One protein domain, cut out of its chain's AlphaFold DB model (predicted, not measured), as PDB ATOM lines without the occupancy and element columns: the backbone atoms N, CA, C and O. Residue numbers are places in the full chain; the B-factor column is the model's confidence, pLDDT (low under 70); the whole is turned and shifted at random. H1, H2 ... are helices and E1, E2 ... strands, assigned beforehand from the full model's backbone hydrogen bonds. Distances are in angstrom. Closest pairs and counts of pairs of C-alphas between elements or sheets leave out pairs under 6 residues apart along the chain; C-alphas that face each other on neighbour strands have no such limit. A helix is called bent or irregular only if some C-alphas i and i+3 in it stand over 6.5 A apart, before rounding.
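This is residues 370 to 501 of the 502 residues of an uncharacterized protein of Rhizobium wenxiniae (UniProt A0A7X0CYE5). One strongly twisted sheet of seven strands, curled like part of a barrel, makes a wall with two helices over one face, H2 and, along the edge strand E3, H1. The sheet has two three-stranded wings, E3 E2 E1 and E8 E7 E6, joined through the short strand E5, while the last strand, E9, lies away from it. The printed part has 132 residues, with two named helices and nine named strands in the order H1 E1 E2 E3 E4 E5 H2 E6 E7 E8 E9. The sheet's order is E3 E2 E1 E5 E8 E7 E6, all antiparallel, and the class is mixed, helices and strands. The whole is compact, with a radius of gyration of the C-alphas of 14.5 A, and rounded, spanning 44 by 33 by 31 A.

Begin in the sheet at E5, residues 434 to 436, an inner strand. On one side of it is E1, residues 395 to 401, where N 396 and O 435 are 2.9 A apart, within hydrogen-bond range. On the other side is E8, residues 479 to 487, with N 487 and O 434 at 2.8 A. The pairing is staggered: E8 pairs with E5 over its residues 486 to 487, and with E7, residues 466 to 473, over its residues 479 to 485. Look at N 480 and O 472, 2.7 A apart, for the hairpin of E7 and E8. E6, residues 454 to 457, is the edge strand beside E7, with N 469 and O 457 at 2.9 A; E6, E7 and E8 form a meander, each strand the antiparallel neighbour of the one before. A second meander is E1, E2, residues 404 to 409, and the edge strand E3, residues 412 to 417; find N 399 and O 406 at 2.8 A, then N 417 and O 407 at 2.8 A. E3 runs on into E4, residues 420 to 422, at 81 degrees across a break of 2 residues. E4 pairs with no named strand; its closest C-alpha to E2 is Leu 420, 6.3 A from that of Met 405, and E4 and E6 are near each other. H2, residues 437 to 450, is on the sheet at a height of 8.9 A, giving two layers, a helix on one face of a sheet. It lies only just over E6, on which 3 of its C-alphas fall, and runs along the strands, at 17 degrees to E6 on the local plane. H1, residues 373 to 386, is on the same face at a height of 8.0 A, over a local plane fitted to just 6 C-alphas; it lies over E3 and runs along it at 4 degrees on the local plane. H1 and H2 touch at a steep tilt of 43 degrees, opposite ways, the closest C-alphas being those of Ala 373 and Val 448, 5.7 A apart. The O i to N i+4 pairs within hydrogen-bond range are 8 of 10 in H1 and 8 of 10 in H2.

Find C-alpha 373 at (106.754, -65.310, -23.336); from there H1 runs 19.2 A to C-alpha 386. It is irregular, with C-alphas 381 and 384 7.1 A apart; H2, 20.8 A long, is only just irregular, with C-alphas 446 and 449 6.6 A apart. E1 measures 19.4 A, E2 15.9 A and E7 20.1 A. E8, the longest strand, runs 26.3 A from C-alpha 479 at (113.677, -72.844, -9.784). E9, residues 498 to 500, ends at C-alpha 500 at (132.618, -62.748, -2.791) and pairs with no named strand.

The two C-alphas farthest apart are those of Gly 389 and Gly 477, at 44.1 A. The printed part has no cut, and the one long link is E4 to E5, 11 residues. The mean pLDDT of the printed part is 80.2; look for values under 70 at residues 410 to 416 and 459 to 464, among others.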
ATOM      1  N   LYS A 370     104.841 -59.779 -14.547       87.06
ATOM      2  CA  LYS A 370     104.887 -60.988 -15.359       87.06
ATOM      3  C   LYS A 370     105.459 -60.641 -16.738       87.06
ATOM      4  O   LYS A 370     104.912 -59.792 -17.435       87.06
ATOM      5  N   ALA A 371     106.565 -61.269 -17.116       87.25
ATOM      6  CA  ALA A 371     107.139 -61.220 -18.452       87.25
ATOM      7  C   ALA A 371     106.517 -62.343 -19.284       87.25
ATOM      8  O   ALA A 371     106.804 -63.524 -19.073       87.25
ATOM      9  N   ILE A 372     105.626 -61.971 -20.199       84.69
ATOM     10  CA  ILE A 372     104.860 -62.929 -20.997       84.69
ATOM     11  C   ILE A 372     105.727 -63.406 -22.162       84.69
ATOM     12  O   ILE A 372     106.279 -62.593 -22.907       84.69
ATOM     13  N   ALA A 373     105.852 -64.721 -22.343       82.75
ATOM     14  CA  ALA A 373     106.754 -65.310 -23.336       82.75
ATOM     15  C   ALA A 373     106.431 -64.861 -24.771       82.75
ATOM     16  O   ALA A 373     107.334 -64.575 -25.565       82.75
ATOM     17  N   ALA A 374     105.141 -64.746 -25.091       77.75
ATOM     18  CA  ALA A 374     104.674 -64.260 -26.385       77.75
ATOM     19  C   ALA A 374     105.097 -62.803 -26.650       77.75
ATOM     20  O   ALA A 374     105.605 -62.503 -27.734       77.75
ATOM     21  N   ASP A 375     104.960 -61.927 -25.654       84.25
ATOM     22  CA  ASP A 375     105.289 -60.504 -25.780       84.25
ATOM     23  C   ASP A 375     106.803 -60.293 -25.837       84.25
ATOM     24  O   ASP A 375     107.309 -59.550 -26.674       84.25
ATOM     25  N   MET A 376     107.549 -61.041 -25.024       86.19
ATOM     26  CA  MET A 376     109.010 -61.116 -25.065       86.19
ATOM     27  C   MET A 376     109.528 -61.509 -26.454       86.19
ATOM     28  O   MET A 376     110.416 -60.869 -27.025       86.19
ATOM     29  N   LYS A 377     108.938 -62.545 -27.047       83.62
ATOM     30  CA  LYS A 377     109.270 -62.977 -28.403       83.62
ATOM     31  C   LYS A 377     108.950 -61.901 -29.436       83.62
ATOM     32  O   LYS A 377     109.780 -61.626 -30.304       83.62
ATOM     33  N   HIS A 378     107.778 -61.280 -29.332       81.88
ATOM     34  CA  HIS A 378     107.387 -60.171 -30.195       81.88
ATOM     35  C   HIS A 378     108.363 -58.988 -30.071       81.88
ATOM     36  O   HIS A 378     108.751 -58.399 -31.083       81.88
ATOM     37  N   ALA A 379     108.823 -58.681 -28.857       83.19
ATOM     38  CA  ALA A 379     109.820 -57.652 -28.594       83.19
ATOM     39  C   ALA A 379     111.154 -57.960 -29.297       83.19
ATOM     40  O   ALA A 379     111.676 -57.089 -29.992       83.19
ATOM     41  N   ILE A 380     111.673 -59.194 -29.220       81.88
ATOM     42  CA  ILE A 380     112.890 -59.595 -29.957       81.88
ATOM     43  C   ILE A 380     112.709 -59.503 -31.469       81.88
ATOM     44  O   ILE A 380     113.574 -58.964 -32.160       81.88
ATOM     45  N   GLU A 381     111.613 -60.043 -32.004       82.44
ATOM     46  CA  GLU A 381     111.385 -60.091 -33.454       82.44
ATOM     47  C   GLU A 381     111.226 -58.677 -34.047       82.44
ATOM     48  O   GLU A 381     111.588 -58.434 -35.204       82.44
ATOM     49  N   ASN A 382     110.731 -57.721 -33.254       80.12
ATOM     50  CA  ASN A 382     110.587 -56.325 -33.660       80.12
ATOM     51  C   ASN A 382     111.754 -55.423 -33.260       80.12
ATOM     52  O   ASN A 382     111.850 -54.325 -33.809       80.12
ATOM     53  N   LEU A 383     112.664 -55.865 -32.388       77.69
ATOM     54  CA  LEU A 383     113.814 -55.069 -31.965       77.69
ATOM     55  C   LEU A 383     114.616 -54.518 -33.164       77.69
ATOM     56  O   LEU A 383     114.857 -53.314 -33.195       77.69
ATOM     57  N   PRO A 384     114.947 -55.298 -34.218       77.19
ATOM     58  CA  PRO A 384     115.615 -54.748 -35.399       77.19
ATOM     59  C   PRO A 384     114.784 -53.692 -36.142       77.19
ATOM     60  O   PRO A 384     115.352 -52.755 -36.697       77.19
ATOM     61  N   LYS A 385     113.448 -53.824 -36.150       78.44
ATOM     62  CA  LYS A 385     112.531 -52.895 -36.835       78.44
ATOM     63  C   LYS A 385     112.441 -51.551 -36.118       78.44
ATOM     64  O   LYS A 385     112.434 -50.512 -36.770       78.44
ATOM     65  N   LEU A 386     112.427 -51.575 -34.784       71.94
ATOM     66  CA  LEU A 386     112.439 -50.375 -33.942       71.94
ATOM     67  C   LEU A 386     113.731 -49.555 -34.103       71.94
ATOM     68  O   LEU A 386     113.753 -48.368 -33.780       71.94
ATOM     69  N   LEU A 387     114.790 -50.185 -34.622       71.19
ATOM     70  CA  LEU A 387     116.132 -49.625 -34.766       71.19
ATOM     71  C   LEU A 387     116.523 -49.322 -36.224       71.19
ATOM     72  O   LEU A 387     117.671 -48.969 -36.484       71.19
ATOM     73  N   ILE A 388     115.607 -49.434 -37.195       72.31
ATOM     74  CA  ILE A 388     115.930 -49.189 -38.612       72.31
ATOM     75  C   ILE A 388     116.460 -47.759 -38.796       72.31
ATOM     76  O   ILE A 388     115.781 -46.779 -38.496       72.31
ATOM     77  N   GLY A 389     117.691 -47.652 -39.306       67.81
ATOM     78  CA  GLY A 389     118.363 -46.374 -39.561       67.81
ATOM     79  C   GLY A 389     118.868 -45.650 -38.308       67.81
ATOM     80  O   GLY A 389     119.344 -44.521 -38.422       67.81
ATOM     81  N   LYS A 390     118.788 -46.275 -37.127       73.56
ATOM     82  CA  LYS A 390     119.239 -45.718 -35.847       73.56
ATOM     83  C   LYS A 390     120.249 -46.654 -35.188       73.56
ATOM     84  O   LYS A 390     120.207 -47.868 -35.366       73.56
ATOM     85  N   ASN A 391     121.162 -46.092 -34.403       73.19
ATOM     86  CA  ASN A 391     122.031 -46.915 -33.567       73.19
ATOM     87  C   ASN A 391     121.196 -47.550 -32.450       73.19
ATOM     88  O   ASN A 391     120.369 -46.873 -31.839       73.19
ATOM     89  N   ALA A 392     121.426 -48.836 -32.171       75.69
ATOM     90  CA  ALA A 392     120.805 -49.499 -31.031       75.69
ATOM     91  C   ALA A 392     121.157 -48.738 -29.741       75.69
ATOM     92  O   ALA A 392     122.345 -48.466 -29.519       75.69
ATOM     93  N   PRO A 393     120.173 -48.386 -28.892       81.19
ATOM     94  CA  PRO A 393     120.481 -47.817 -27.595       81.19
ATOM     95  C   PRO A 393     121.295 -48.833 -26.797       81.19
ATOM     96  O   PRO A 393     121.084 -50.042 -26.885       81.19
ATOM     97  N   LYS A 394     122.272 -48.341 -26.043       84.62
ATOM     98  CA  LYS A 394     123.111 -49.194 -25.197       84.62
ATOM     99  C   LYS A 394     122.396 -49.609 -23.910       84.62
ATOM    100  O   LYS A 394     122.685 -50.676 -23.366       84.62
ATOM    101  N   ALA A 395     121.460 -48.784 -23.465       86.50
ATOM    102  CA  ALA A 395     120.642 -49.002 -22.292       86.50
ATOM    103  C   ALA A 395     119.268 -48.326 -22.463       86.50
ATOM    104  O   ALA A 395     119.095 -47.468 -23.336       86.50
ATOM    105  N   LEU A 396     118.290 -48.793 -21.692       86.00
ATOM    106  CA  LEU A 396     116.913 -48.303 -21.675       86.00
ATOM    107  C   LEU A 396     116.537 -47.872 -20.261       86.00
ATOM    108  O   LEU A 396     116.919 -48.523 -19.289       86.00
ATOM    109  N   SER A 397     115.744 -46.816 -20.156       85.19
ATOM    110  CA  SER A 397     115.166 -46.369 -18.893       85.19
ATOM    111  C   SER A 397     113.772 -46.951 -18.723       85.19
ATOM    112  O   SER A 397     113.047 -47.174 -19.694       85.19
ATOM    113  N   TRP A 398     113.386 -47.162 -17.475       81.25
ATOM    114  CA  TRP A 398     112.027 -47.545 -17.133       81.25
ATOM    115  C   TRP A 398     111.100 -46.328 -17.192       81.25
ATOM    116  O   TRP A 398     111.326 -45.340 -16.499       81.25
ATOM    117  N   ASP A 399     110.042 -46.411 -17.992       81.88
ATOM    118  CA  ASP A 399     108.911 -45.483 -17.968       81.88
ATOM    119  C   ASP A 399     107.721 -46.202 -17.329       81.88
ATOM    120  O   ASP A 399     107.119 -47.104 -17.920       81.88
ATOM    121  N   ILE A 400     107.437 -45.846 -16.075       77.38
ATOM    122  CA  ILE A 400     106.378 -46.449 -15.264       77.38
ATOM    123  C   ILE A 400     105.273 -45.411 -15.080       77.38
ATOM    124  O   ILE A 400     105.450 -44.409 -14.384       77.38
ATOM    125  N   LYS A 401     104.115 -45.655 -15.700       73.75
ATOM    126  CA  LYS A 401     102.941 -44.769 -15.652       73.75
ATOM    127  C   LYS A 401     101.722 -45.547 -15.175       73.75
ATOM    128  O   LYS A 401     101.059 -46.232 -15.948       73.75
ATOM    129  N   GLY A 402     101.413 -45.440 -13.883       70.69
ATOM    130  CA  GLY A 402     100.312 -46.193 -13.272       70.69
ATOM    131  C   GLY A 402     100.552 -47.703 -13.365       70.69
ATOM    132  O   GLY A 402     101.534 -48.199 -12.826       70.69
ATOM    133  N   ASN A 403      99.675 -48.418 -14.077       68.94
ATOM    134  CA  ASN A 403      99.782 -49.864 -14.321       68.94
ATOM    135  C   ASN A 403     100.399 -50.181 -15.695       68.94
ATOM    136  O   ASN A 403     100.023 -51.158 -16.336       68.94
ATOM    137  N   GLN A 404     101.300 -49.339 -16.190       73.62
ATOM    138  CA  GLN A 404     102.028 -49.575 -17.434       73.62
ATOM    139  C   GLN A 404     103.526 -49.465 -17.170       73.62
ATOM    140  O   GLN A 404     103.962 -48.519 -16.512       73.62
ATOM    141  N   MET A 405     104.299 -50.428 -17.680       77.38
ATOM    142  CA  MET A 405     105.756 -50.476 -17.538       77.38
ATOM    143  C   MET A 405     106.414 -50.670 -18.895       77.38
ATOM    144  O   MET A 405     106.199 -51.681 -19.556       77.38
ATOM    145  N   TRP A 406     107.191 -49.675 -19.306       83.12
ATOM    146  CA  TRP A 406     107.811 -49.617 -20.621       83.12
ATOM    147  C   TRP A 406     109.312 -49.443 -20.442       83.12
ATOM    148  O   TRP A 406     109.762 -48.728 -19.549       83.12
ATOM    149  N   LEU A 407     110.101 -50.065 -21.312       84.06
ATOM    150  CA  LEU A 407     111.525 -49.765 -21.419       84.06
ATOM    151  C   LEU A 407     111.732 -48.838 -22.607       84.06
ATOM    152  O   LEU A 407     111.587 -49.259 -23.753       84.06
ATOM    153  N   ILE A 408     112.055 -47.578 -22.341       83.94
ATOM    154  CA  ILE A 408     112.196 -46.541 -23.363       83.94
ATOM    155  C   ILE A 408     113.656 -46.168 -23.567       83.94
ATOM    156  O   ILE A 408     114.467 -46.171 -22.643       83.94
ATOM    157  N   SER A 409     114.011 -45.818 -24.800       79.44
ATOM    158  CA  SER A 409     115.317 -45.225 -25.061       79.44
ATOM    159  C   SER A 409     115.289 -43.734 -24.706       79.44
ATOM    160  O   SER A 409     114.489 -43.007 -25.302       79.44
ATOM    161  N   PRO A 410     116.206 -43.233 -23.856       67.19
ATOM    162  CA  PRO A 410     116.321 -41.796 -23.586       67.19
ATOM    163  C   PRO A 410     116.536 -40.964 -24.857       67.19
ATOM    164  O   PRO A 410     116.006 -39.866 -25.000       67.19
ATOM    165  N   ALA A 411     117.276 -41.516 -25.825       67.06
ATOM    166  CA  ALA A 411     117.559 -40.874 -27.108       67.06
ATOM    167  C   ALA A 411     116.400 -40.991 -28.118       67.06
ATOM    168  O   ALA A 411     116.333 -40.230 -29.088       67.06
ATOM    169  N   HIS A 412     115.496 -41.954 -27.924       66.88
ATOM    170  CA  HIS A 412     114.406 -42.275 -28.842       66.88
ATOM    171  C   HIS A 412     113.138 -42.629 -28.056       66.88
ATOM    172  O   HIS A 412     112.728 -43.785 -28.036       66.88
ATOM    173  N   MET A 413     112.481 -41.632 -27.456       61.94
ATOM    174  CA  MET A 413     111.288 -41.839 -26.610       61.94
ATOM    175  C   MET A 413     110.106 -42.539 -27.316       61.94
ATOM    176  O   MET A 413     109.216 -43.049 -26.652       61.94
ATOM    177  N   LEU A 414     110.094 -42.594 -28.657       60.75
ATOM    178  CA  LEU A 414     109.098 -43.335 -29.453       60.75
ATOM    179  C   LEU A 414     109.459 -44.818 -29.679       60.75
ATOM    180  O   LEU A 414     108.672 -45.562 -30.258       60.75
ATOM    181  N   SER A 415     110.653 -45.247 -29.267       64.25
ATOM    182  CA  SER A 415     111.155 -46.618 -29.372       64.25
ATOM    183  C   SER A 415     111.150 -47.242 -27.975       64.25
ATOM    184  O   SER A 415     112.142 -47.157 -27.249       64.25
ATOM    185  N   GLY A 416     110.008 -47.820 -27.602       69.81
ATOM    186  CA  GLY A 416     109.811 -48.533 -26.341       69.81
ATOM    187  C   GLY A 416     109.664 -50.040 -26.546       69.81
ATOM    188  O   GLY A 416     109.170 -50.482 -27.584       69.81
ATOM    189  N   LEU A 417     110.095 -50.823 -25.559       80.00
ATOM    190  CA  LEU A 417     109.768 -52.240 -25.442       80.00
ATOM    191  C   LEU A 417     108.666 -52.407 -24.399       80.00
ATOM    192  O   LEU A 417     108.803 -51.941 -23.267       80.00
ATOM    193  N   ASP A 418     107.605 -53.094 -24.806       81.75
ATOM    194  CA  ASP A 418     106.466 -53.453 -23.971       81.75
ATOM    195  C   ASP A 418     106.326 -54.979 -23.991       81.75
ATOM    196  O   ASP A 418     105.995 -55.577 -25.016       81.75
ATOM    197  N   PHE A 419     106.719 -55.610 -22.887       81.94
ATOM    198  CA  PHE A 419     106.630 -57.063 -22.691       81.94
ATOM    199  C   PHE A 419     106.399 -57.451 -21.223       81.94
ATOM    200  O   PHE A 419     106.472 -58.630 -20.866       81.94
ATOM    201  N   LEU A 420     106.154 -56.461 -20.356       83.81
ATOM    202  CA  LEU A 420     105.942 -56.659 -18.931       83.81
ATOM    203  C   LEU A 420     104.511 -56.296 -18.565       83.81
ATOM    204  O   LEU A 420     104.084 -55.155 -18.703       83.81
ATOM    205  N   SER A 421     103.796 -57.263 -18.009       83.56
ATOM    206  CA  SER A 421     102.486 -57.048 -17.411       83.56
ATOM    207  C   SER A 421     102.643 -56.795 -15.909       83.56
ATOM    208  O   SER A 421     103.081 -57.702 -15.195       83.56
ATOM    209  N   PRO A 422     102.317 -55.599 -15.390       82.38
ATOM    210  CA  PRO A 422     102.358 -55.346 -13.956       82.38
ATOM    211  C   PRO A 422     101.306 -56.177 -13.223       82.38
ATOM    212  O   PRO A 422     100.168 -56.309 -13.666       82.38
ATOM    213  N   VAL A 423     101.706 -56.720 -12.077       82.38
ATOM    214  CA  VAL A 423     100.854 -57.510 -11.173       82.38
ATOM    215  C   VAL A 423     100.517 -56.711  -9.906       82.38
ATOM    216  O   VAL A 423      99.532 -56.991  -9.229       82.38
ATOM    217  N   MET A 424     101.296 -55.669  -9.612       77.00
ATOM    218  CA  MET A 424     101.070 -54.695  -8.542       77.00
ATOM    219  C   MET A 424     101.616 -53.326  -8.958       77.00
ATOM    220  O   MET A 424     102.319 -53.205  -9.963       77.00
ATOM    221  N   THR A 425     101.290 -52.289  -8.188       72.75
ATOM    222  CA  THR A 425     101.834 -50.944  -8.396       72.75
ATOM    223  C   THR A 425     103.343 -50.947  -8.172       72.75
ATOM    224  O   THR A 425     103.812 -51.378  -7.121       72.75
ATOM    225  N   VAL A 426     104.090 -50.438  -9.150       71.00
ATOM    226  CA  VAL A 426     105.549 -50.312  -9.076       71.00
ATOM    227  C   VAL A 426     105.902 -48.853  -8.838       71.00
ATOM    228  O   VAL A 426     105.391 -47.958  -9.511       71.00
ATOM    229  N   THR A 427     106.748 -48.598  -7.844       68.81
ATOM    230  CA  THR A 427     107.267 -47.257  -7.584       68.81
ATOM    231  C   THR A 427     108.176 -46.800  -8.726       68.81
ATOM    232  O   THR A 427     108.952 -47.608  -9.236       68.81
ATOM    233  N   PRO A 428     108.126 -45.512  -9.114       66.81
ATOM    234  CA  PRO A 428     109.057 -44.960 -10.085       66.81
ATOM    235  C   PRO A 428     110.504 -45.206  -9.660       66.81
ATOM    236  O   PRO A 428     110.860 -45.060  -8.489       66.81
ATOM    237  N   ILE A 429     111.331 -45.574 -10.627       70.31
ATOM    238  CA  ILE A 429     112.754 -45.819 -10.418       70.31
ATOM    239  C   ILE A 429     113.467 -44.481 -10.581       70.31
ATOM    240  O   ILE A 429     113.111 -43.695 -11.457       70.31
ATOM    241  N   GLY A 430     114.437 -44.208  -9.705       64.62
ATOM    242  CA  GLY A 430     115.207 -42.967  -9.749       64.62
ATOM    243  C   GLY A 430     115.886 -42.739 -11.103       64.62
ATOM    244  O   GLY A 430     116.167 -43.687 -11.839       64.62
ATOM    245  N   GLU A 431     116.157 -41.472 -11.408       65.81
ATOM    246  CA  GLU A 431     116.931 -41.065 -12.584       65.81
ATOM    247  C   GLU A 431     118.317 -41.760 -12.589       65.81
ATOM    248  O   GLU A 431     118.821 -42.170 -11.541       65.81
ATOM    249  N   ASP A 432     118.905 -41.956 -13.775       68.62
ATOM    250  CA  ASP A 432     120.213 -42.613 -14.001       68.62
ATOM    251  C   ASP A 432     120.308 -44.123 -13.691       68.62
ATOM    252  O   ASP A 432     121.401 -44.695 -13.630       68.62
ATOM    253  N   ARG A 433     119.172 -44.811 -13.529       74.44
ATOM    254  CA  ARG A 433     119.103 -46.267 -13.330       74.44
ATOM    255  C   ARG A 433     118.554 -46.972 -14.570       74.44
ATOM    256  O   ARG A 433     117.352 -47.209 -14.698       74.44
ATOM    257  N   GLU A 434     119.450 -47.318 -15.491       85.69
ATOM    258  CA  GLU A 434     119.089 -47.903 -16.786       85.69
ATOM    259  C   GLU A 434     119.326 -49.420 -16.843       85.69
ATOM    260  O   GLU A 434     120.175 -49.980 -16.146       85.69
ATOM    261  N   MET A 435     118.592 -50.107 -17.715       86.44
ATOM    262  CA  MET A 435     118.786 -51.519 -18.032       86.44
ATOM    263  C   MET A 435     119.669 -51.666 -19.272       86.44
ATOM    264  O   MET A 435     119.398 -51.062 -20.310       86.44
ATOM    265  N   SER A 436     120.709 -52.503 -19.202       87.38
ATOM    266  CA  SER A 436     121.555 -52.777 -20.368       87.38
ATOM    267  C   SER A 436     120.770 -53.493 -21.468       87.38
ATOM    268  O   SER A 436     120.181 -54.551 -21.244       87.38
ATOM    269  N   MET A 437     120.847 -52.976 -22.697       85.75
ATOM    270  CA  MET A 437     120.224 -53.631 -23.852       85.75
ATOM    271  C   MET A 437     120.861 -54.972 -24.199       85.75
ATOM    272  O   MET A 437     120.184 -55.851 -24.739       85.75
ATOM    273  N   ALA A 438     122.150 -55.137 -23.902       85.50
ATOM    274  CA  ALA A 438     122.850 -56.396 -24.118       85.50
ATOM    275  C   ALA A 438     122.323 -57.480 -23.171       85.50
ATOM    276  O   ALA A 438     121.999 -58.572 -23.632       85.50
ATOM    277  N   ASP A 439     122.175 -57.151 -21.884       87.56
ATOM    278  CA  ASP A 439     121.657 -58.079 -20.876       87.56
ATOM    279  C   ASP A 439     120.193 -58.421 -21.155       87.56
ATOM    280  O   ASP A 439     119.827 -59.591 -21.143       87.56
ATOM    281  N   LEU A 440     119.377 -57.423 -21.511       88.12
ATOM    282  CA  LEU A 440     117.979 -57.646 -21.870       88.12
ATOM    283  C   LEU A 440     117.835 -58.552 -23.097       88.12
ATOM    284  O   LEU A 440     117.063 -59.508 -23.080       88.12
ATOM    285  N   SER A 441     118.586 -58.278 -24.166       86.94
ATOM    286  CA  SER A 441     118.525 -59.088 -25.391       86.94
ATOM    287  C   SER A 441     118.995 -60.521 -25.140       86.94
ATOM    288  O   SER A 441     118.413 -61.462 -25.680       86.94
ATOM    289  N   ALA A 442     120.033 -60.689 -24.315       89.06
ATOM    290  CA  ALA A 442     120.536 -61.993 -23.902       89.06
ATOM    291  C   ALA A 442     119.501 -62.749 -23.061       89.06
ATOM    292  O   ALA A 442     119.196 -63.902 -23.365       89.06
ATOM    293  N   PHE A 443     118.899 -62.085 -22.070       91.56
ATOM    294  CA  PHE A 443     117.831 -62.638 -21.245       91.56
ATOM    295  C   PHE A 443     116.663 -63.121 -22.101       91.56
ATOM    296  O   PHE A 443     116.380 -64.319 -22.127       91.56
ATOM    297  N   ILE A 444     116.042 -62.218 -22.869       89.69
ATOM    298  CA  ILE A 444     114.863 -62.558 -23.666       89.69
ATOM    299  C   ILE A 444     115.205 -63.670 -24.676       89.69
ATOM    300  O   ILE A 444     114.440 -64.620 -24.839       89.69
ATOM    301  N   GLY A 445     116.374 -63.599 -25.326       87.69
ATOM    302  CA  GLY A 445     116.776 -64.564 -26.351       87.69
ATOM    303  C   GLY A 445     116.988 -65.973 -25.804       87.69
ATOM    304  O   GLY A 445     116.826 -66.942 -26.543       87.69
ATOM    305  N   THR A 446     117.309 -66.070 -24.515       90.00
ATOM    306  CA  THR A 446     117.559 -67.335 -23.822       90.00
ATOM    307  C   THR A 446     116.277 -67.924 -23.240       90.00
ATOM    308  O   THR A 446     116.089 -69.131 -23.300       90.00
ATOM    309  N   VAL A 447     115.360 -67.105 -22.711       89.25
ATOM    310  CA  VAL A 447     114.146 -67.617 -22.044       89.25
ATOM    311  C   VAL A 447     112.993 -67.922 -23.004       89.25
ATOM    312  O   VAL A 447     112.235 -68.862 -22.775       89.25
ATOM    313  N   VAL A 448     112.868 -67.177 -24.109       85.50
ATOM    314  CA  VAL A 448     111.771 -67.336 -25.087       85.50
ATOM    315  C   VAL A 448     111.625 -68.763 -25.644       85.50
ATOM    316  O   VAL A 448     110.485 -69.212 -25.773       85.50
ATOM    317  N   PRO A 449     112.704 -69.510 -25.969       83.44
ATOM    318  CA  PRO A 449     112.595 -70.891 -26.444       83.44
ATOM    319  C   PRO A 449     111.842 -71.840 -25.503       83.44
ATOM    320  O   PRO A 449     111.233 -72.797 -25.978       83.44
ATOM    321  N   TYR A 450     111.844 -71.564 -24.196       83.38
ATOM    322  CA  TYR A 450     111.174 -72.382 -23.180       83.38
ATOM    323  C   TYR A 450     109.686 -72.049 -23.015       83.38
ATOM    324  O   TYR A 450     108.963 -72.809 -22.379       83.38
ATOM    325  N   ASN A 451     109.226 -70.958 -23.642       77.31
ATOM    326  CA  ASN A 451     107.821 -70.580 -23.794       77.31
ATOM    327  C   ASN A 451     106.998 -70.580 -22.493       77.31
ATOM    328  O   ASN A 451     105.806 -70.881 -22.513       77.31
ATOM    329  N   GLU A 452     107.627 -70.247 -21.370       82.25
ATOM    330  CA  GLU A 452     106.957 -70.094 -20.086       82.25
ATOM    331  C   GLU A 452     106.984 -68.628 -19.665       82.25
ATOM    332  O   GLU A 452     107.976 -67.923 -19.867       82.25
ATOM    333  N   ASP A 453     105.873 -68.160 -19.103       86.25
ATOM    334  CA  ASP A 453     105.811 -66.799 -18.604       86.25
ATOM    335  C   ASP A 453     106.574 -66.697 -17.290       86.25
ATOM    336  O   ASP A 453     106.311 -67.438 -16.341       86.25
ATOM    337  N   LEU A 454     107.471 -65.725 -17.220       88.50
ATOM    338  CA  LEU A 454     108.314 -65.518 -16.057       88.50
ATOM    339  C   LEU A 454     107.724 -64.427 -15.183       88.50
ATOM    340  O   LEU A 454     107.053 -63.514 -15.656       88.50
ATOM    341  N   THR A 455     108.004 -64.484 -13.894       87.94
ATOM    342  CA  THR A 455     107.624 -63.418 -12.971       87.94
ATOM    343  C   THR A 455     108.830 -62.876 -12.256       87.94
ATOM    344  O   THR A 455     109.792 -63.598 -11.993       87.94
ATOM    345  N   GLY A 456     108.749 -61.610 -11.892       85.06
ATOM    346  CA  GLY A 456     109.877 -60.949 -11.284       85.06
ATOM    347  C   GLY A 456     109.517 -59.640 -10.635       85.06
ATOM    348  O   GLY A 456     108.346 -59.323 -10.404       85.06
ATOM    349  N   TYR A 457     110.560 -58.888 -10.342       81.50
ATOM    350  CA  TYR A 457     110.469 -57.569  -9.758       81.50
ATOM    351  C   TYR A 457     111.574 -56.662 -10.291       81.50
ATOM    352  O   TYR A 457     112.609 -57.109 -10.793       81.50
ATOM    353  N   ILE A 458     111.300 -55.369 -10.249       74.75
ATOM    354  CA  ILE A 458     112.157 -54.312 -10.757       74.75
ATOM    355  C   ILE A 458     112.595 -53.487  -9.555       74.75
ATOM    356  O   ILE A 458     111.746 -53.070  -8.779       74.75
ATOM    357  N   ALA A 459     113.897 -53.209  -9.470       62.31
ATOM    358  CA  ALA A 459     114.498 -52.189  -8.612       62.31
ATOM    359  C   ALA A 459     114.198 -52.241  -7.094       62.31
ATOM    360  O   ALA A 459     113.063 -52.201  -6.642       62.31
ATOM    361  N   ASP A 460     115.269 -52.181  -6.298       57.69
ATOM    362  CA  ASP A 460     115.286 -51.719  -4.894       57.69
ATOM    363  C   ASP A 460     114.218 -52.306  -3.940       57.69
ATOM    364  O   ASP A 460     113.781 -51.645  -2.999       57.69
ATOM    365  N   SER A 461     113.818 -53.563  -4.151       54.34
ATOM    366  CA  SER A 461     113.054 -54.330  -3.158       54.34
ATOM    367  C   SER A 461     113.964 -55.158  -2.241       54.34
ATOM    368  O   SER A 461     113.768 -55.137  -1.032       54.34
ATOM    369  N   ASP A 462     114.979 -55.840  -2.804       56.28
ATOM    370  CA  ASP A 462     115.761 -56.890  -2.113       56.28
ATOM    371  C   ASP A 462     117.265 -56.884  -2.343       56.28
ATOM    372  O   ASP A 462     118.053 -56.963  -1.405       56.28
ATOM    373  N   VAL A 463     117.670 -56.830  -3.611       63.47
ATOM    374  CA  VAL A 463     119.076 -56.731  -3.992       63.47
ATOM    375  C   VAL A 463     119.291 -55.290  -4.377       63.47
ATOM    376  O   VAL A 463     118.785 -54.820  -5.403       63.47
ATOM    377  N   LYS A 464     119.999 -54.582  -3.500       67.31
ATOM    378  CA  LYS A 464     120.352 -53.192  -3.726       67.31
ATOM    379  C   LYS A 464     121.033 -53.088  -5.088       67.31
ATOM    380  O   LYS A 464     121.900 -53.887  -5.431       67.31
ATOM    381  N   ASP A 465     120.602 -52.104  -5.864       74.50
ATOM    382  CA  ASP A 465     121.167 -51.808  -7.174       74.50
ATOM    383  C   ASP A 465     120.918 -52.861  -8.286       74.50
ATOM    384  O   ASP A 465     121.593 -52.829  -9.319       74.50
ATOM    385  N   ALA A 466     119.939 -53.762  -8.142       82.50
ATOM    386  CA  ALA A 466     119.483 -54.625  -9.239       82.50
ATOM    387  C   ALA A 466     118.451 -53.929 -10.145       82.50
ATOM    388  O   ALA A 466     117.458 -53.381  -9.668       82.50
ATOM    389  N   ALA A 467     118.658 -53.998 -11.462       81.69
ATOM    390  CA  ALA A 467     117.762 -53.427 -12.465       81.69
ATOM    391  C   ALA A 467     116.529 -54.273 -12.741       81.69
ATOM    392  O   ALA A 467     115.472 -53.741 -13.063       81.69
ATOM    393  N   PHE A 468     116.690 -55.587 -12.681       85.06
ATOM    394  CA  PHE A 468     115.692 -56.540 -13.131       85.06
ATOM    395  C   PHE A 468     115.991 -57.890 -12.492       85.06
ATOM    396  O   PHE A 468     117.111 -58.392 -12.628       85.06
ATOM    397  N   CYS A 469     115.000 -58.466 -11.820       87.88
ATOM    398  CA  CYS A 469     115.126 -59.757 -11.164       87.88
ATOM    399  C   CYS A 469     113.985 -60.687 -11.566       87.88
ATOM    400  O   CYS A 469     112.838 -60.259 -11.669       87.88
ATOM    401  N   ILE A 470     114.296 -61.968 -11.738       89.88
ATOM    402  CA  ILE A 470     113.334 -63.050 -11.958       89.88
ATOM    403  C   ILE A 470     113.520 -64.081 -10.854       89.88
ATOM    404  O   ILE A 470     114.644 -64.500 -10.579       89.88
ATOM    405  N   ASP A 471     112.400 -64.499 -10.277       89.56
ATOM    406  CA  ASP A 471     112.306 -65.657  -9.395       89.56
ATOM    407  C   ASP A 471     111.127 -66.502  -9.873       89.56
ATOM    408  O   ASP A 471     109.954 -66.146  -9.701       89.56
ATOM    409  N   HIS A 472     111.454 -67.586 -10.566       90.62
ATOM    410  CA  HIS A 472     110.486 -68.384 -11.300       90.62
ATOM    411  C   HIS A 472     110.620 -69.858 -10.948       90.62
ATOM    412  O   HIS A 472     111.726 -70.350 -10.773       90.62
ATOM    413  N   ILE A 473     109.498 -70.564 -10.853       90.88
ATOM    414  CA  ILE A 473     109.469 -72.011 -10.624       90.88
ATOM    415  C   ILE A 473     108.799 -72.627 -11.846       90.88
ATOM    416  O   ILE A 473     107.656 -72.278 -12.145       90.88
ATOM    417  N   TRP A 474     109.520 -73.502 -12.544       89.38
ATOM    418  CA  TRP A 474     109.016 -74.234 -13.703       89.38
ATOM    419  C   TRP A 474     107.968 -75.269 -13.289       89.38
ATOM    420  O   TRP A 474     107.927 -75.724 -12.145       89.38
ATOM    421  N   SER A 475     107.147 -75.702 -14.248       84.50
ATOM    422  CA  SER A 475     106.130 -76.745 -14.036       84.50
ATOM    423  C   SER A 475     106.684 -78.079 -13.509       84.50
ATOM    424  O   SER A 475     105.970 -78.818 -12.834       84.50
ATOM    425  N   ASP A 476     107.952 -78.382 -13.789       84.69
ATOM    426  CA  ASP A 476     108.670 -79.570 -13.307       84.69
ATOM    427  C   ASP A 476     109.362 -79.374 -11.943       84.69
ATOM    428  O   ASP A 476     109.997 -80.300 -11.441       84.69
ATOM    429  N   GLY A 477     109.196 -78.204 -11.320       89.31
ATOM    430  CA  GLY A 477     109.673 -77.891  -9.975       89.31
ATOM    431  C   GLY A 477     111.063 -77.263  -9.911       89.31
ATOM    432  O   GLY A 477     111.461 -76.828  -8.829       89.31
ATOM    433  N   ASP A 478     111.796 -77.181 -11.026       92.69
ATOM    434  CA  ASP A 478     113.061 -76.444 -11.051       92.69
ATOM    435  C   ASP A 478     112.802 -74.965 -10.707       92.69
ATOM    436  O   ASP A 478     111.743 -74.414 -11.020       92.69
ATOM    437  N   ARG A 479     113.779 -74.277 -10.110       93.56
ATOM    438  CA  ARG A 479     113.677 -72.844  -9.784       93.56
ATOM    439  C   ARG A 479     114.747 -72.027 -10.491       93.56
ATOM    440  O   ARG A 479     115.929 -72.316 -10.334       93.56
ATOM    441  N   PHE A 480     114.339 -70.990 -11.218       93.81
ATOM    442  CA  PHE A 480     115.204 -69.995 -11.843       93.81
ATOM    443  C   PHE A 480     115.383 -68.786 -10.947       93.81
ATOM    444  O   PHE A 480     114.403 -68.208 -10.477       93.81
ATOM    445  N   LEU A 481     116.615 -68.315 -10.862       92.62
ATOM    446  CA  LEU A 481     116.937 -66.987 -10.386       92.62
ATOM    447  C   LEU A 481     117.713 -66.247 -11.471       92.62
ATOM    448  O   LEU A 481     118.718 -66.766 -11.959       92.62
ATOM    449  N   TYR A 482     117.319 -65.020 -11.786       92.62
ATOM    450  CA  TYR A 482     118.121 -64.116 -12.609       92.62
ATOM    451  C   TYR A 482     118.148 -62.723 -11.992       92.62
ATOM    452  O   TYR A 482     117.119 -62.238 -11.533       92.62
ATOM    453  N   VAL A 483     119.317 -62.085 -11.995       90.25
ATOM    454  CA  VAL A 483     119.548 -60.746 -11.440       90.25
ATOM    455  C   VAL A 483     120.438 -59.955 -12.393       90.25
ATOM    456  O   VAL A 483     121.597 -60.309 -12.621       90.25
ATOM    457  N   SER A 484     119.913 -58.858 -12.931       89.88
ATOM    458  CA  SER A 484     120.663 -57.917 -13.766       89.88
ATOM    459  C   SER A 484     121.087 -56.688 -12.955       89.88
ATOM    460  O   SER A 484     120.240 -56.113 -12.271       89.88
ATOM    461  N   PRO A 485     122.340 -56.210 -13.063       89.00
ATOM    462  CA  PRO A 485     122.736 -54.912 -12.516       89.00
ATOM    463  C   PRO A 485     122.133 -53.749 -13.320       89.00
ATOM    464  O   PRO A 485     121.763 -53.919 -14.487       89.00
ATOM    465  N   PHE A 486     122.082 -52.560 -12.715       86.81
ATOM    466  CA  PHE A 486     121.853 -51.303 -13.434       86.81
ATOM    467  C   PHE A 486     123.097 -50.881 -14.212       86.81
ATOM    468  O   PHE A 486     124.227 -51.089 -13.764       86.81
ATOM    469  N   ALA A 487     122.873 -50.229 -15.349       85.75
ATOM    470  CA  ALA A 487     123.851 -49.378 -16.006       85.75
ATOM    471  C   ALA A 487     123.705 -47.950 -15.455       85.75
ATOM    472  O   ALA A 487     122.617 -47.382 -15.509       85.75
ATOM    473  N   ILE A 488     124.793 -47.396 -14.915       77.88
ATOM    474  CA  ILE A 488     124.813 -46.105 -14.192       77.88
ATOM    475  C   ILE A 488     125.756 -45.068 -14.820       77.88
ATOM    476  O   ILE A 488     126.063 -44.043 -14.217       77.88
ATOM    477  N   SER A 489     126.274 -45.324 -16.023       70.00
ATOM    478  CA  SER A 489     127.117 -44.360 -16.737       70.00
ATOM    479  C   SER A 489     126.985 -44.490 -18.253       70.00
ATOM    480  O   SER A 489     126.600 -45.537 -18.775       70.00
ATOM    481  N   ALA A 490     127.406 -43.454 -18.988       66.75
ATOM    482  CA  ALA A 490     127.490 -43.485 -20.454       66.75
ATOM    483  C   ALA A 490     128.432 -44.591 -20.989       66.75
ATOM    484  O   ALA A 490     128.330 -44.998 -22.153       66.75
ATOM    485  N   ASN A 491     129.337 -45.088 -20.137       68.81
ATOM    486  CA  ASN A 491     130.235 -46.205 -20.425       68.81
ATOM    487  C   ASN A 491     129.636 -47.573 -20.063       68.81
ATOM    488  O   ASN A 491     130.298 -48.584 -20.287       68.81
ATOM    489  N   LEU A 492     128.389 -47.614 -19.577       75.06
ATOM    490  CA  LEU A 492     127.722 -48.800 -19.036       75.06
ATOM    491  C   LEU A 492     128.443 -49.382 -17.813       75.06
ATOM    492  O   LEU A 492     128.521 -50.605 -17.668       75.06
ATOM    493  N   ASP A 493     128.966 -48.518 -16.938       80.19
ATOM    494  CA  ASP A 493     129.421 -48.973 -15.624       80.19
ATOM    495  C   ASP A 493     128.243 -49.614 -14.893       80.19
ATOM    496  O   ASP A 493     127.107 -49.137 -14.973       80.19
ATOM    497  N   ARG A 494     128.519 -50.736 -14.231       85.81
ATOM    498  CA  ARG A 494     127.497 -51.585 -13.626       85.81
ATOM    499  C   ARG A 494     127.493 -51.414 -12.124       85.81
ATOM    500  O   ARG A 494     128.552 -51.383 -11.495       85.81
ATOM    501  N   THR A 495     126.303 -51.388 -11.549       85.69
ATOM    502  CA  THR A 495     126.145 -51.535 -10.107       85.69
ATOM    503  C   THR A 495     126.592 -52.919  -9.635       85.69
ATOM    504  O   THR A 495     126.741 -53.852 -10.429       85.69
ATOM    505  N   MET A 496     126.859 -53.063  -8.339       85.56
ATOM    506  CA  MET A 496     127.383 -54.301  -7.764       85.56
ATOM    507  C   MET A 496     126.244 -55.158  -7.205       85.56
ATOM    508  O   MET A 496     125.773 -54.916  -6.103       85.56
ATOM    509  N   VAL A 497     125.859 -56.190  -7.958       85.94
ATOM    510  CA  VAL A 497     124.839 -57.189  -7.565       85.94
ATOM    511  C   VAL A 497     125.451 -58.544  -7.177       85.94
ATOM    512  O   VAL A 497     124.750 -59.546  -7.039       85.94
ATOM    513  N   CYS A 498     126.777 -58.580  -7.020       87.75
ATOM    514  CA  CYS A 498     127.554 -59.776  -6.714       87.75
ATOM    515  C   CYS A 498     128.318 -59.610  -5.394       87.75
ATOM    516  O   CYS A 498     128.691 -58.501  -5.009       87.75
ATOM    517  N   GLU A 499     128.598 -60.723  -4.730       89.06
ATOM    518  CA  GLU A 499     129.378 -60.828  -3.498       89.06
ATOM    519  C   GLU A 499     130.513 -61.844  -3.656       89.06
ATOM    520  O   GLU A 499     130.516 -62.652  -4.584       89.06
ATOM    521  N   GLU A 500     131.506 -61.795  -2.771       89.00
ATOM    522  CA  GLU A 500     132.618 -62.748  -2.791       89.00
ATOM    523  C   GLU A 500     132.147 -64.153  -2.424       89.00
ATOM    524  O   GLU A 500     131.381 -64.347  -1.480       89.00
ATOM    525  N   LEU A 501     132.620 -65.129  -3.197       84.81
ATOM    526  CA  LEU A 501     132.370 -66.540  -2.964       84.81
ATOM    527  C   LEU A 501     133.157 -66.967  -1.724       84.81
ATOM    528  O   LEU A 501     134.388 -66.976  -1.759       84.81
TER     529      LEU A 501